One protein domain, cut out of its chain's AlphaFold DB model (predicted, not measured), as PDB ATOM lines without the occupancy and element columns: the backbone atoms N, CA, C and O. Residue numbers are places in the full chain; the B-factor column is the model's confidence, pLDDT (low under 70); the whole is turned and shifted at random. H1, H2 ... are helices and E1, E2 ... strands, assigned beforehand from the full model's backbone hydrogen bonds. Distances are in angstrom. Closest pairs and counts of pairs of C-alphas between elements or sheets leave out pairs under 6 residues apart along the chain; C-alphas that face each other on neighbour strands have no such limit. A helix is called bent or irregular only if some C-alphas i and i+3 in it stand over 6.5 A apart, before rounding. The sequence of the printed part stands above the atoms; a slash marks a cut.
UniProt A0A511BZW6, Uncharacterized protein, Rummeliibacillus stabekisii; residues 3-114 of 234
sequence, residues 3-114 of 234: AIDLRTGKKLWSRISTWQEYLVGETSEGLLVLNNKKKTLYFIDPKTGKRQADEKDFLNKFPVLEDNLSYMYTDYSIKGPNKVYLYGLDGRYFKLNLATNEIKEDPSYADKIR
ATOM      1  N   ALA A   3     109.158 218.698 277.734       93.94
ATOM      2  CA  ALA A   3     107.772 218.967 278.102       93.94
ATOM      3  C   ALA A   3     107.435 220.422 277.791       93.94
ATOM      4  O   ALA A   3     108.207 221.332 278.115       93.94
ATOM      5  N   ILE A   4     106.281 220.627 277.167       95.19
ATOM      6  CA  ILE A   4     105.775 221.930 276.748       95.19
ATOM      7  C   ILE A   4     104.404 222.130 277.391       95.19
ATOM      8  O   ILE A   4     103.563 221.233 277.351       95.19
ATOM      9  N   ASP A   5     104.172 223.302 277.970       94.00
ATOM     10  CA  ASP A   5     102.834 223.733 278.366       94.00
ATOM     11  C   ASP A   5     102.015 224.017 277.097       94.00
ATOM     12  O   ASP A   5     102.339 224.927 276.337       94.00
ATOM     13  N   LEU A   6     100.953 223.243 276.867       94.25
ATOM     14  CA  LEU A   6     100.124 223.361 275.663       94.25
ATOM     15  C   LEU A   6      99.331 224.671 275.583       94.25
ATOM     16  O   LEU A   6      98.968 225.093 274.490       94.25
ATOM     17  N   ARG A   7      99.062 225.328 276.717       96.00
ATOM     18  CA  ARG A   7      98.342 226.606 276.754       96.00
ATOM     19  C   ARG A   7      99.267 227.769 276.423       96.00
ATOM     20  O   ARG A   7      98.849 228.707 275.754       96.00
ATOM     21  N   THR A   8     100.495 227.744 276.940       96.31
ATOM     22  CA  THR A   8     101.428 228.879 276.817       96.31
ATOM     23  C   THR A   8     102.516 228.679 275.766       96.31
ATOM     24  O   THR A   8     103.218 229.631 275.438       96.31
ATOM     25  N   GLY A   9     102.708 227.453 275.275       95.75
ATOM     26  CA  GLY A   9     103.824 227.069 274.408       95.75
ATOM     27  C   GLY A   9     105.185 227.081 275.111       95.75
ATOM     28  O   GLY A   9     106.213 226.832 274.480       95.75
ATOM     29  N   LYS A  10     105.234 227.380 276.417       96.69
ATOM     30  CA  LYS A  10     106.494 227.481 277.152       96.69
ATOM     31  C   LYS A  10     107.059 226.098 277.435       96.69
ATOM     32  O   LYS A  10     106.366 225.191 277.894       96.69
ATOM     33  N   LYS A  11     108.365 225.966 277.217       96.00
ATOM     34  CA  LYS A  11     109.121 224.782 277.612       96.00
ATOM     35  C   LYS A  11     109.219 224.712 279.135       96.00
ATOM     36  O   LYS A  11     109.793 225.608 279.746       96.00
ATOM     37  N   LEU A  12     108.702 223.633 279.715       95.94
ATOM     38  CA  LEU A  12     108.804 223.342 281.146       95.94
ATOM     39  C   LEU A  12     110.181 222.761 281.477       95.94
ATOM     40  O   LEU A  12     110.862 223.226 282.385       95.94
ATOM     41  N   TRP A  13     110.626 221.787 280.682       96.88
ATOM     42  CA  TRP A  13     111.972 221.226 280.756       96.88
ATOM     43  C   TRP A  13     112.391 220.624 279.413       96.88
ATOM     44  O   TRP A  13     111.569 220.317 278.548       96.88
ATOM     45  N   SER A  14     113.700 220.440 279.243       94.75
ATOM     46  CA  SER A  14     114.287 219.654 278.155       94.75
ATOM     47  C   SER A  14     115.440 218.818 278.670       94.75
ATOM     48  O   SER A  14     116.243 219.297 279.467       94.75
ATOM     49  N   ARG A  15     115.566 217.613 278.125       91.75
ATOM     50  CA  ARG A  15     116.732 216.745 278.281       91.75
ATOM     51  C   ARG A  15     117.148 216.172 276.939       91.75
ATOM     52  O   ARG A  15     116.321 215.956 276.045       91.75
ATOM     53  N   ILE A  16     118.431 215.867 276.827       89.12
ATOM     54  CA  ILE A  16     118.966 215.156 275.673       89.12
ATOM     55  C   ILE A  16     118.422 213.725 275.720       89.12
ATOM     56  O   ILE A  16     118.584 213.022 276.716       89.12
ATOM     57  N   SER A  17     117.713 213.332 274.662       85.94
ATOM     58  CA  SER A  17     117.316 211.938 274.460       85.94
ATOM     59  C   SER A  17     118.532 211.178 273.964       85.94
ATOM     60  O   SER A  17     119.274 211.701 273.132       85.94
ATOM     61  N   THR A  18     118.738 209.960 274.445       88.31
ATOM     62  CA  THR A  18     119.809 209.117 273.907       88.31
ATOM     63  C   THR A  18     119.314 208.289 272.718       88.31
ATOM     64  O   THR A  18     118.110 208.184 272.484       88.31
ATOM     65  N   TRP A  19     120.237 207.754 271.913       88.38
ATOM     66  CA  TRP A  19     119.895 206.910 270.762       88.38
ATOM     67  C   TRP A  19     119.035 205.709 271.195       88.38
ATOM     68  O   TRP A  19     119.346 205.074 272.206       88.38
ATOM     69  N   GLN A  20     117.981 205.412 270.421       90.75
ATOM     70  CA  GLN A  20     116.998 204.344 270.676       90.75
ATOM     71  C   GLN A  20     116.304 204.421 272.046       90.75
ATOM     72  O   GLN A  20     116.089 203.404 272.703       90.75
ATOM     73  N   GLU A  21     115.976 205.637 272.476       93.12
ATOM     74  CA  GLU A  21     115.156 205.911 273.656       93.12
ATOM     75  C   GLU A  21     113.698 206.152 273.239       93.12
ATOM     76  O   GLU A  21     113.433 206.996 272.382       93.12
ATOM     77  N   TYR A  22     112.763 205.425 273.852       90.81
ATOM     78  CA  TYR A  22     111.340 205.436 273.512       90.81
ATOM     79  C   TYR A  22     110.499 205.719 274.756       90.81
ATOM     80  O   TYR A  22     110.648 205.058 275.786       90.81
ATOM     81  N   LEU A  23     109.597 206.697 274.655       93.38
ATOM     82  CA  LEU A  23     108.579 206.950 275.670       93.38
ATOM     83  C   LEU A  23     107.433 205.954 275.484       93.38
ATOM     84  O   LEU A  23     106.794 205.946 274.435       93.38
ATOM     85  N   VAL A  24     107.158 205.158 276.513       93.31
ATOM     86  CA  VAL A  24     106.015 204.239 276.543       93.31
ATOM     87  C   VAL A  24     104.742 204.983 276.948       93.31
ATOM     88  O   VAL A  24     103.690 204.797 276.343       93.31
ATOM     89  N   GLY A  25     104.837 205.855 277.955       94.19
ATOM     90  CA  GLY A  25     103.751 206.737 278.380       94.19
ATOM     91  C   GLY A  25     103.831 207.112 279.857       94.19
ATOM     92  O   GLY A  25     104.796 206.787 280.546       94.19
ATOM     93  N   GLU A  26     102.823 207.836 280.333       95.88
ATOM     94  CA  GLU A  26     102.788 208.384 281.689       95.88
ATOM     95  C   GLU A  26     102.111 207.441 282.687       95.88
ATOM     96  O   GLU A  26     101.002 206.957 282.468       95.88
ATOM     97  N   THR A  27     102.770 207.230 283.819       97.06
ATOM     98  CA  THR A  27     102.284 206.454 284.959       97.06
ATOM     99  C   THR A  27     102.358 207.292 286.241       97.06
ATOM    100  O   THR A  27     102.946 208.373 286.253       97.06
ATOM    101  N   SER A  28     101.796 206.800 287.343       95.75
ATOM    102  CA  SER A  28     101.968 207.394 288.678       95.75
ATOM    103  C   SER A  28     103.423 207.381 289.144       95.75
ATOM    104  O   SER A  28     103.840 208.267 289.882       95.75
ATOM    105  N   GLU A  29     104.202 206.425 288.647       95.06
ATOM    106  CA  GLU A  29     105.644 206.305 288.845       95.06
ATOM    107  C   GLU A  29     106.431 207.146 287.836       95.06
ATOM    108  O   GLU A  29     107.647 207.020 287.774       95.06
ATOM    109  N   GLY A  30     105.777 208.002 287.040       96.12
ATOM    110  CA  GLY A  30     106.380 208.897 286.047       96.12
ATOM    111  C   GLY A  30     106.253 208.432 284.605       96.12
ATOM    112  O   GLY A  30     105.527 207.496 284.276       96.12
ATOM    113  N   LEU A  31     106.983 209.105 283.720       96.44
ATOM    114  CA  LEU A  31     107.077 208.751 282.308       96.44
ATOM    115  C   LEU A  31     107.941 207.498 282.160       96.44
ATOM    116  O   LEU A  31     109.154 207.566 282.371       96.44
ATOM    117  N   LEU A  32     107.327 206.375 281.791       96.88
ATOM    118  CA  LEU A  32     108.018 205.118 281.525       96.88
ATOM    119  C   LEU A  32     108.793 205.221 280.210       96.88
ATOM    120  O   LEU A  32     108.208 205.438 279.146       96.88
ATOM    121  N   VAL A  33     110.108 205.044 280.284       95.81
ATOM    122  CA  VAL A  33     111.028 205.140 279.151       95.81
ATOM    123  C   VAL A  33     111.848 203.861 279.028       95.81
ATOM    124  O   VAL A  33     112.369 203.336 280.013       95.81
ATOM    125  N   LEU A  34     111.993 203.388 277.792       95.06
ATOM    126  CA  LEU A  34     112.846 202.261 277.419       95.06
ATOM    127  C   LEU A  34     114.020 202.758 276.581       95.06
ATOM    128  O   LEU A  34     113.869 203.672 275.771       95.06
ATOM    129  N   ASN A  35     115.186 202.138 276.741       93.88
ATOM    130  CA  ASN A  35     116.308 202.318 275.829       93.88
ATOM    131  C   ASN A  35     116.817 200.971 275.311       93.88
ATOM    132  O   ASN A  35     117.389 200.183 276.067       93.88
ATOM    133  N   ASN A  36     116.671 200.742 274.007       91.00
ATOM    134  CA  ASN A  36     116.970 199.448 273.388       91.00
ATOM    135  C   ASN A  36     118.477 199.215 273.294       91.00
ATOM    136  O   ASN A  36     118.956 198.106 273.524       91.00
ATOM    137  N   LYS A  37     119.239 200.274 273.000       91.56
ATOM    138  CA  LYS A  37     120.691 200.192 272.834       91.56
ATOM    139  C   LYS A  37     121.407 199.973 274.162       91.56
ATOM    140  O   LYS A  37     122.339 199.176 274.230       91.56
ATOM    141  N   LYS A  38     120.998 200.713 275.193       93.38
ATOM    142  CA  LYS A  38     121.574 200.657 276.541       93.38
ATOM    143  C   LYS A  38     120.988 199.540 277.388       93.38
ATOM    144  O   LYS A  38     121.568 199.253 278.426       93.38
ATOM    145  N   LYS A  39     119.889 198.927 276.938       92.94
ATOM    146  CA  LYS A  39     119.158 197.900 277.674       92.94
ATOM    147  C   LYS A  39     118.748 198.405 279.058       92.94
ATOM    148  O   LYS A  39     119.201 197.888 280.068       92.94
ATOM    149  N   THR A  40     117.968 199.486 279.094       94.06
ATOM    150  CA  THR A  40     117.488 200.051 280.364       94.06
ATOM    151  C   THR A  40     116.031 200.464 280.301       94.06
ATOM    152  O   THR A  40     115.624 201.128 279.345       94.06
ATOM    153  N   LEU A  41     115.307 200.190 281.379       95.75
ATOM    154  CA  LEU A  41     114.006 200.760 281.698       95.75
ATOM    155  C   LEU A  41     114.162 201.768 282.840       95.75
ATOM    156  O   LEU A  41     114.960 201.582 283.762       95.75
ATOM    157  N   TYR A  42     113.448 202.886 282.768       96.25
ATOM    158  CA  TYR A  42     113.410 203.847 283.866       96.25
ATOM    159  C   TYR A  42     112.226 204.794 283.767       96.25
ATOM    160  O   TYR A  42     111.571 204.897 282.730       96.25
ATOM    161  N   PHE A  43     112.009 205.533 284.849       97.19
ATOM    162  CA  PHE A  43     110.960 206.527 284.934       97.19
ATOM    163  C   PHE A  43     111.530 207.933 285.062       97.19
ATOM    164  O   PHE A  43     112.499 208.179 285.791       97.19
ATOM    165  N   ILE A  44     110.912 208.865 284.347       96.62
ATOM    166  CA  ILE A  44     111.227 210.290 284.400       96.62
ATOM    167  C   ILE A  44     110.091 211.015 285.118       96.62
ATOM    168  O   ILE A  44     108.926 210.824 284.779       96.62
ATOM    169  N   ASP A  45     110.429 211.885 286.062       95.75
ATOM    170  CA  ASP A  45     109.470 212.805 286.668       95.75
ATOM    171  C   ASP A  45     108.926 213.772 285.591       95.75
ATOM    172  O   ASP A  45     109.703 214.549 285.014       95.75
ATOM    173  N   PRO A  46     107.610 213.769 285.309       93.56
ATOM    174  CA  PRO A  46     107.013 214.609 284.276       93.56
ATOM    175  C   PRO A  46     107.105 216.113 284.575       93.56
ATOM    176  O   PRO A  46     106.979 216.917 283.651       93.56
ATOM    177  N   LYS A  47     107.351 216.525 285.825       93.56
ATOM    178  CA  LYS A  47     107.494 217.939 286.211       93.56
ATOM    179  C   LYS A  47     108.914 218.455 286.030       93.56
ATOM    180  O   LYS A  47     109.089 219.614 285.659       93.56
ATOM    181  N   THR A  48     109.919 217.626 286.305       94.56
ATOM    182  CA  THR A  48     111.327 218.064 286.336       94.56
ATOM    183  C   THR A  48     112.169 217.534 285.179       94.56
ATOM    184  O   THR A  48     113.249 218.065 284.918       94.56
ATOM    185  N   GLY A  49     111.718 216.484 284.485       93.75
ATOM    186  CA  GLY A  49     112.484 215.817 283.431       93.75
ATOM    187  C   GLY A  49     113.666 214.986 283.949       93.75
ATOM    188  O   GLY A  49     114.464 214.486 283.147       93.75
ATOM    189  N   LYS A  50     113.799 214.833 285.275       94.38
ATOM    190  CA  LYS A  50     114.855 214.045 285.926       94.38
ATOM    191  C   LYS A  50     114.423 212.590 286.098       94.38
ATOM    192  O   LYS A  50     113.239 212.294 286.209       94.38
ATOM    193  N   ARG A  51     115.394 211.673 286.117       94.00
ATOM    194  CA  ARG A  51     115.140 210.261 286.441       94.00
ATOM    195  C   ARG A  51     114.694 210.164 287.900       94.00
ATOM    196  O   ARG A  51     115.354 210.758 288.749       94.00
ATOM    197  N   GLN A  52     113.615 209.433 288.166       94.94
ATOM    198  CA  GLN A  52     113.080 209.263 289.521       94.94
ATOM    199  C   GLN A  52     113.069 207.817 290.017       94.94
ATOM    200  O   GLN A  52     113.152 207.604 291.219       94.94
ATOM    201  N   ALA A  53     113.010 206.846 289.106       95.62
ATOM    202  CA  ALA A  53     113.131 205.428 289.423       95.62
ATOM    203  C   ALA A  53     113.842 204.700 288.280       95.62
ATOM    204  O   ALA A  53     113.813 205.146 287.120       95.62
ATOM    205  N   ASP A  54     114.498 203.592 288.597       95.75
ATOM    206  CA  ASP A  54     115.101 202.701 287.616       95.75
ATOM    207  C   ASP A  54     114.384 201.348 287.508       95.75
ATOM    208  O   ASP A  54     113.336 201.102 288.106       95.75
ATOM    209  N   GLU A  55     114.920 200.484 286.651       96.25
ATOM    210  CA  GLU A  55     114.399 199.139 286.442       96.25
ATOM    211  C   GLU A  55     114.479 198.282 287.702       96.25
ATOM    212  O   GLU A  55     113.574 197.495 287.946       96.25
ATOM    213  N   LYS A  56     115.511 198.457 288.533       96.81
ATOM    214  CA  LYS A  56     115.648 197.707 289.782       96.81
ATOM    215  C   LYS A  56     114.537 198.101 290.750       96.81
ATOM    216  O   LYS A  56     113.907 197.222 291.328       96.81
ATOM    217  N   ASP A  57     114.244 199.394 290.881       96.44
ATOM    218  CA  ASP A  57     113.120 199.876 291.694       96.44
ATOM    219  C   ASP A  57     111.779 199.295 291.216       96.44
ATOM    220  O   ASP A  57     110.922 198.925 292.022       96.44
ATOM    221  N   PHE A  58     111.604 199.185 289.898       96.06
ATOM    222  CA  PHE A  58     110.411 198.606 289.285       96.06
ATOM    223  C   PHE A  58     110.310 197.089 289.496       96.06
ATOM    224  O   PHE A  58     109.252 196.589 289.880       96.06
ATOM    225  N   LEU A  59     111.406 196.354 289.308       96.88
ATOM    226  CA  LEU A  59     111.467 194.906 289.512       96.88
ATOM    227  C   LEU A  59     111.329 194.525 290.988       96.88
ATOM    228  O   LEU A  59     110.721 193.506 291.290       96.88
ATOM    229  N   ASN A  60     111.771 195.373 291.920       97.00
ATOM    230  CA  ASN A  60     111.505 195.173 293.346       97.00
ATOM    231  C   ASN A  60     109.996 195.162 293.661       97.00
ATOM    232  O   ASN A  60     109.564 194.455 294.570       97.00
ATOM    233  N   LYS A  61     109.187 195.932 292.917       96.25
ATOM    234  CA  LYS A  61     107.717 195.937 293.035       96.25
ATOM    235  C   LYS A  61     107.078 194.755 292.303       96.25
ATOM    236  O   LYS A  61     106.059 194.240 292.751       96.25
ATOM    237  N   PHE A  62     107.673 194.323 291.190       97.00
ATOM    238  CA  PHE A  62     107.130 193.289 290.304       97.00
ATOM    239  C   PHE A  62     108.189 192.238 289.922       97.00
ATOM    240  O   PHE A  62     108.551 192.133 288.748       97.00
ATOM    241  N   PRO A  63     108.669 191.419 290.875       96.00
ATOM    242  CA  PRO A  63     109.801 190.514 290.646       96.00
ATOM    243  C   PRO A  63     109.522 189.444 289.583       96.00
ATOM    244  O   PRO A  63     110.425 189.032 288.866       96.00
ATOM    245  N   VAL A  64     108.255 189.058 289.388       93.25
ATOM    246  CA  VAL A  64     107.832 188.126 288.321       93.25
ATOM    247  C   VAL A  64     108.180 188.615 286.903       93.25
ATOM    248  O   VAL A  64     108.131 187.845 285.944       93.25
ATOM    249  N   LEU A  65     108.516 189.900 286.745       95.38
ATOM    250  CA  LEU A  65     108.873 190.483 285.460       95.38
ATOM    251  C   LEU A  65     110.365 190.396 285.122       95.38
ATOM    252  O   LEU A  65     110.701 190.676 283.977       95.38
ATOM    253  N   GLU A  66     111.242 189.989 286.044       93.88
ATOM    254  CA  GLU A  66     112.703 189.990 285.839       93.88
ATOM    255  C   GLU A  66     113.117 189.271 284.541       93.88
ATOM    256  O   GLU A  66     113.831 189.836 283.715       93.88
ATOM    257  N   ASP A  67     112.538 188.097 284.278       91.81
ATOM    258  CA  ASP A  67     112.796 187.311 283.062       91.81
ATOM    259  C   ASP A  67     111.841 187.619 281.893       91.81
ATOM    260  O   ASP A  67     111.844 186.928 280.865       91.81
ATOM    261  N   ASN A  68     110.973 188.620 282.046       92.00
ATOM    262  CA  ASN A  68     109.859 188.899 281.138       92.00
ATOM    263  C   ASN A  68     109.852 190.308 280.546       92.00
ATOM    264  O   ASN A  68     109.054 190.577 279.638       92.00
ATOM    265  N   LEU A  69     110.758 191.178 280.989       92.50
ATOM    266  CA  LEU A  69     110.992 192.475 280.369       92.50
ATOM    267  C   LEU A  69     111.963 192.382 279.190       92.50
ATOM    268  O   LEU A  69     112.922 191.615 279.160       92.50
ATOM    269  N   SER A  70     111.714 193.224 278.201       89.31
ATOM    270  CA  SER A  70     112.552 193.421 277.038       89.31
ATOM    271  C   SER A  70     112.389 194.836 276.534       89.31
ATOM    272  O   SER A  70     111.284 195.360 276.403       89.31
ATOM    273  N   TYR A  71     113.512 195.439 276.180       90.44
ATOM    274  CA  TYR A  71     113.543 196.787 275.628       90.44
ATOM    275  C   TYR A  71     113.013 196.824 274.188       90.44
ATOM    276  O   TYR A  71     112.582 197.869 273.729       90.44
ATOM    277  N   MET A  72     113.006 195.687 273.477       85.19
ATOM    278  CA  MET A  72     112.537 195.601 272.082       85.19
ATOM    279  C   MET A  72     111.269 194.771 271.890       85.19
ATOM    280  O   MET A  72     110.546 194.993 270.925       85.19
ATOM    281  N   TYR A  73     111.024 193.793 272.762       84.25
ATOM    282  CA  TYR A  73     110.018 192.750 272.543       84.25
ATOM    283  C   TYR A  73     108.964 192.686 273.645       84.25
ATOM    284  O   TYR A  73     108.229 191.709 273.698       84.25
ATOM    285  N   THR A  74     108.900 193.663 274.547       86.25
ATOM    286  CA  THR A  74     107.790 193.769 275.497       86.25
ATOM    287  C   THR A  74     106.825 194.821 274.994       86.25
ATOM    288  O   THR A  74     107.208 195.971 274.786       86.25
ATOM    289  N   ASP A  75     105.565 194.428 274.831       89.81
ATOM    290  CA  ASP A  75     104.515 195.365 274.444       89.81
ATOM    291  C   ASP A  75     103.833 195.896 275.698       89.81
ATOM    292  O   ASP A  75     103.437 195.125 276.574       89.81
ATOM    293  N   TYR A  76     103.671 197.214 275.764       91.94
ATOM    294  CA  TYR A  76     103.034 197.898 276.881       91.94
ATOM    295  C   TYR A  76     101.749 198.581 276.422       91.94
ATOM    296  O   TYR A  76     101.674 199.137 275.327       91.94
ATOM    297  N   SER A  77     100.750 198.617 277.299       94.25
ATOM    298  CA  SER A  77      99.594 199.496 277.145       94.25
ATOM    299  C   SER A  77      99.245 200.163 278.462       94.25
ATOM    300  O   SER A  77      98.817 199.517 279.421       94.25
ATOM    301  N   ILE A  78      99.412 201.478 278.505       95.12
ATOM    302  CA  ILE A  78      99.084 202.290 279.670       95.12
ATOM    303  C   ILE A  78      97.642 202.779 279.513       95.12
ATOM    304  O   ILE A  78      97.312 203.493 278.568       95.12
ATOM    305  N   LYS A  79      96.759 202.366 280.430       95.00
ATOM    306  CA  LYS A  79      95.320 202.716 280.422       95.00
ATOM    307  C   LYS A  79      94.932 203.659 281.565       95.00
ATOM    308  O   LYS A  79      93.752 203.808 281.877       95.00
ATOM    309  N   GLY A  80      95.924 204.244 282.226       94.56
ATOM    310  CA  GLY A  80      95.783 205.166 283.346       94.56
ATOM    311  C   GLY A  80      97.046 205.160 284.208       94.56
ATOM    312  O   GLY A  80      97.859 204.243 284.069       94.56
ATOM    313  N   PRO A  81      97.195 206.122 285.134       96.00
ATOM    314  CA  PRO A  81      98.440 206.327 285.872       96.00
ATOM    315  C   PRO A  81      98.878 205.080 286.647       96.00
ATOM    316  O   PRO A  81     100.056 204.765 286.680       96.00
ATOM    317  N   ASN A  82      97.934 204.319 287.201       97.94
ATOM    318  CA  ASN A  82      98.230 203.109 287.968       97.94
ATOM    319  C   ASN A  82      97.981 201.806 287.201       97.94
ATOM    320  O   ASN A  82      98.037 200.749 287.812       97.94
ATOM    321  N   LYS A  83      97.628 201.843 285.908       97.69
ATOM    322  CA  LYS A  83      97.129 200.663 285.183       97.69
ATOM    323  C   LYS A  83      97.938 200.418 283.916       97.69
ATOM    324  O   LYS A  83      97.691 201.050 282.887       97.69
ATOM    325  N   VAL A  84      98.844 199.449 284.000       97.25
ATOM    326  CA  VAL A  84      99.723 199.041 282.900       97.25
ATOM    327  C   VAL A  84      99.401 197.605 282.511       97.25
ATOM    328  O   VAL A  84      99.303 196.737 283.373       97.25
ATOM    329  N   TYR A  85      99.227 197.357 281.219       97.00
ATOM    330  CA  TYR A  85      99.185 196.014 280.651       97.00
ATOM    331  C   TYR A  85     100.499 195.723 279.935       97.00
ATOM    332  O   TYR A  85     101.062 196.624 279.310       97.00
ATOM    333  N   LEU A  86     100.966 194.482 280.026       94.38
ATOM    334  CA  LEU A  86     102.242 194.035 279.481       94.38
ATOM    335  C   LEU A  86     102.099 192.666 278.806       94.38
ATOM    336  O   LEU A  86     101.441 191.781 279.349       94.38
ATOM    337  N   TYR A  87     102.723 192.497 277.639       93.06
ATOM    338  CA  TYR A  87     102.914 191.202 276.984       93.06
ATOM    339  C   TYR A  87     104.391 190.819 277.098       93.06
ATOM    340  O   TYR A  87     105.251 191.440 276.464       93.06
ATOM    341  N   GLY A  88     104.667 189.856 277.977       92.50
ATOM    342  CA  GLY A  88     106.010 189.486 278.407       92.50
ATOM    343  C   GLY A  88     106.788 188.701 277.358       92.50
ATOM    344  O   GLY A  88     106.254 188.270 276.331       92.50
ATOM    345  N   LEU A  89     108.079 188.504 277.625       91.88
ATOM    346  CA  LEU A  89     108.920 187.663 276.776       91.88
ATOM    347  C   LEU A  89     108.457 186.211 276.732       91.88
ATOM    348  O   LEU A  89     108.700 185.568 275.723       91.88
ATOM    349  N   ASP A  90     107.835 185.698 277.787       91.44
ATOM    350  CA  ASP A  90     107.326 184.325 277.902       91.44
ATOM    351  C   ASP A  90     105.972 184.080 277.226       91.44
ATOM    352  O   ASP A  90     105.405 183.003 277.381       91.44
ATOM    353  N   GLY A  91     105.429 185.062 276.508       88.50
ATOM    354  CA  GLY A  91     104.124 184.911 275.871       88.50
ATOM    355  C   GLY A  91     102.945 185.068 276.833       88.50
ATOM    356  O   GLY A  91     101.810 184.778 276.460       88.50
ATOM    357  N   ARG A  92     103.171 185.554 278.059       92.50
ATOM    358  CA  ARG A  92     102.102 185.787 279.034       92.50
ATOM    359  C   ARG A  92     101.680 187.246 279.084       92.50
ATOM    360  O   ARG A  92     102.438 188.170 278.774       92.50
ATOM    361  N   TYR A  93     100.431 187.445 279.484       94.25
ATOM    362  CA  TYR A  93      99.797 188.751 279.553       94.25
ATOM    363  C   TYR A  93      99.573 189.160 281.000       94.25
ATOM    364  O   TYR A  93      98.912 188.460 281.763       94.25
ATOM    365  N   PHE A  94     100.078 190.334 281.359       97.06
ATOM    366  CA  PHE A  94     100.054 190.838 282.722       97.06
ATOM    367  C   PHE A  94      99.313 192.166 282.809       97.06
ATOM    368  O   PHE A  94      99.347 192.996 281.897       97.06
ATOM    369  N   LYS A  95      98.675 192.385 283.955       97.94
ATOM    370  CA  LYS A  95      98.109 193.657 284.383       97.94
ATOM    371  C   LYS A  95      98.748 194.051 285.705       97.94
ATOM    372  O   LYS A  95      98.633 193.320 286.686       97.94
ATOM    373  N   LEU A  96      99.347 195.231 285.731       98.00
ATOM    374  CA  LEU A  96      99.955 195.829 286.906       98.00
ATOM    375  C   LEU A  96      99.030 196.903 287.481       98.00
ATOM    376  O   LEU A  96      98.429 197.692 286.737       98.00
ATOM    377  N   ASN A  97      98.959 196.946 288.808       97.94
ATOM    378  CA  ASN A  97      98.426 198.055 289.580       97.94
ATOM    379  C   ASN A  97      99.567 198.737 290.343       97.94
ATOM    380  O   ASN A  97     100.028 198.223 291.356       97.94
ATOM    381  N   LEU A  98     100.012 199.900 289.867       97.06
ATOM    382  CA  LEU A  98     101.159 200.602 290.458       97.06
ATOM    383  C   LEU A  98     100.848 201.231 291.825       97.06
ATOM    384  O   LEU A  98     101.760 201.471 292.600       97.06
ATOM    385  N   ALA A  99      99.573 201.468 292.154       96.69
ATOM    386  CA  ALA A  99      99.210 202.000 293.470       96.69
ATOM    387  C   ALA A  99      99.318 200.942 294.576       96.69
ATOM    388  O   ALA A  99      99.603 201.277 295.721       96.69
ATOM    389  N   THR A 100      99.054 199.676 294.240       97.50
ATOM    390  CA  THR A 100      99.050 198.555 295.196       97.50
ATOM    391  C   THR A 100     100.243 197.618 295.024       97.50
ATOM    392  O   THR A 100     100.404 196.702 295.822       97.50
ATOM    393  N   ASN A 101     101.081 197.839 294.006       97.06
ATOM    394  CA  ASN A 101     102.148 196.930 293.574       97.06
ATOM    395  C   ASN A 101     101.654 195.500 293.300       97.06
ATOM    396  O   ASN A 101     102.374 194.523 293.477       97.06
ATOM    397  N   GLU A 102     100.411 195.366 292.838       97.75
ATOM    398  CA  GLU A 102      99.839 194.072 292.479       97.75
ATOM    399  C   GLU A 102     100.036 193.782 290.993       97.75
ATOM    400  O   GLU A 102      99.862 194.654 290.138       97.75
ATOM    401  N   ILE A 103     100.311 192.520 290.678       97.94
ATOM    402  CA  ILE A 103     100.376 192.008 289.314       97.94
ATOM    403  C   ILE A 103      99.451 190.803 289.177       97.94
ATOM    404  O   ILE A 103      99.384 189.945 290.055       97.94
ATOM    405  N   LYS A 104      98.701 190.759 288.076       97.75
ATOM    406  CA  LYS A 104      97.852 189.623 287.713       97.75
ATOM    407  C   LYS A 104      98.165 189.184 286.299       97.75
ATOM    408  O   LYS A 104      98.278 190.028 285.412       97.75
ATOM    409  N   GLU A 105      98.252 187.882 286.103       96.25
ATOM    410  CA  GLU A 105      98.369 187.256 284.794       96.25
ATOM    411  C   GLU A 105      96.978 186.826 284.314       96.25
ATOM    412  O   GLU A 105      96.228 186.225 285.082       96.25
ATOM    413  N   ASP A 106      96.619 187.171 283.079       94.75
ATOM    414  CA  ASP A 106      95.402 186.676 282.430       94.75
ATOM    415  C   ASP A 106      95.528 186.808 280.899       94.75
ATOM    416  O   ASP A 106      95.727 187.926 280.403       94.75
ATOM    417  N   PRO A 107      95.383 185.719 280.118       90.25
ATOM    418  CA  PRO A 107      95.427 185.787 278.656       90.25
ATOM    419  C   PRO A 107      94.355 186.711 278.054       90.25
ATOM    420  O   PRO A 107      94.560 187.255 276.968       90.25
ATOM    421  N   SER A 108      93.245 186.974 278.756       91.31
ATOM    422  CA  SER A 108      92.206 187.904 278.296       91.31
ATOM    423  C   SER A 108      92.690 189.361 278.210       91.31
ATOM    424  O   SER A 108      91.987 190.222 277.678       91.31
ATOM    425  N   TYR A 109      93.864 189.687 278.759       93.94
ATOM    426  CA  TYR A 109      94.444 191.025 278.651       93.94
ATOM    427  C   TYR A 109      95.053 191.319 277.271       93.94
ATOM    428  O   TYR A 109      95.383 192.478 277.008       93.94
ATOM    429  N   ALA A 110      95.136 190.335 276.368       88.56
ATOM    430  CA  ALA A 110      95.618 190.522 274.998       88.56
ATOM    431  C   ALA A 110      94.922 191.687 274.264       88.56
ATOM    432  O   ALA A 110      95.594 192.540 273.676       88.56
ATOM    433  N   ASP A 111      93.598 191.803 274.405       87.88
ATOM    434  CA  ASP A 111      92.778 192.858 273.785       87.88
ATOM    435  C   ASP A 111      93.068 194.263 274.335       87.88
ATOM    436  O   ASP A 111      92.667 195.278 273.764       87.88
ATOM    437  N   LYS A 112      93.733 194.360 275.493       90.19
ATOM    438  CA  LYS A 112      94.116 195.651 276.080       90.19
ATOM    439  C   LYS A 112      95.420 196.176 275.499       90.19
ATOM    440  O   LYS A 112      95.639 197.385 275.570       90.19
ATOM    441  N   ILE A 113      96.238 195.294 274.923       84.94
ATOM    442  CA  ILE A 113      97.557 195.599 274.365       84.94
ATOM    443  C   ILE A 113      97.482 195.767 272.850       84.94
ATOM    444  O   ILE A 113      97.985 196.754 272.318       84.94
ATOM    445  N   ARG A 114      96.810 194.848 272.150       69.00
ATOM    446  CA  ARG A 114      96.632 194.917 270.696       69.00
ATOM    447  C   ARG A 114      95.402 195.763 270.364       69.00
ATOM    448  O   ARG A 114      94.282 195.278 270.422       69.00
TER     449      ARG A 114
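What this domain is: This is residues 3 to 114 of the 234 residues of an uncharacterized protein of Rummeliibacillus stabekisii (UniProt A0A511BZW6). Two four-stranded sheets stand like the two sides of a V: E2 of the one and E6 of the other come close together, and the sheets spread apart toward E5 and E9. H1 sits in the wide mouth of the V, H2 packs across the face of the second sheet that points away from the first, and the arm of residues 3 to 14, with E1, lies off at one end of the longest axis. The 112 printed residues hold nine named strands and two named helices, in the order E1 E2 E3 E4 E5 H1 E6 E7 E8 E9 H2, of the mixed class, helices and strands. Both sheets, E2 E3 E4 E5 and E6 E7 E8 E9, are antiparallel throughout. The whole is compact, with a radius of gyration of the C-alphas of 14.5 A and spans of 43 by 29 by 26 A.

How they stand to each other: Begin with the sheet of E2, residues 21 to 27, E3, 30 to 35, E4, 40 to 44, and E5, 51 to 54. It is a meander, each strand the antiparallel neighbour of the one before, and it is strongly twisted, its lines turning by 85 degrees from edge to edge. E2 and E3 form a hairpin; look for N 24 and O 32, 2.8 A apart. In the hairpin of E3 and E4, N 33 and O 42 are 2.9 A apart, and in that of E4 and E5, N 43 and O 53 are 2.9 A apart. The second meander is E6, residues 75 to 78, E7, 83 to 87, E8, 93 to 97, and E9, 102 to 105. Here N 77 and O 85 are 2.8 A apart across E6 and E7, N 86 and O 94 2.9 A across E7 and E8, and N 95 and O 104 2.8 A across E8 and E9. E2 and E6 are edge strands; their closest C-alphas, those of Gly 25 and Ile 78, are 6.6 A apart. H1, residues 55 to 61, only grazes the first sheet, with its residues 55 to 58; its closest C-alpha pair with E4 is Leu 41 and Glu 55, 5.0 A. H2, residues 107 to 113, is on the second sheet at a height over the sheet of 7.3 A and runs across the strands, at 71 degrees to E7 on the local plane. The closest C-alphas of H2 and E8 are those of Pro 107 and Tyr 93, 5.4 A apart. H2 is only just irregular, with C-alphas 108 and 111 6.7 A apart. Of the O i to N i+4 pairs, 2 of 3 in H1 and 0 of 3 in H2 are within hydrogen-bond range; in H2, 3 of 4 O i to N i+3 pairs are. E1, residues 11 to 14, pairs with no named strand, but its residues 11 to 13 pair antiparallel with residues 3 to 4.

Where its parts are: Find C-alpha 21 at (115.156, 205.911, 273.656); from there E2 runs 17.1 A to C-alpha 27. E3 comes back over 15.7 A, E4 covers 12.7 A and E5 7.7 A. H1 follows directly, 9.9 A long. C-alpha 75 at (104.515, 195.365, 274.444) begins E6, 10.2 A long; E7 measures 13.8 A, E8 13.7 A and E9 10.4 A. H2 runs 10.9 A to C-alpha 113 at (97.557, 195.599, 274.365). E1 measures 7.3 A.

The domain as a whole: The C-alphas farthest apart, those of Thr 8 and Asp 90, are 45.0 A from each other. The printed part has no cut. The link from H1 to E6, residues 62 to 74, is long. The mean pLDDT of the printed part is 93.8, and residue 114 is under 70.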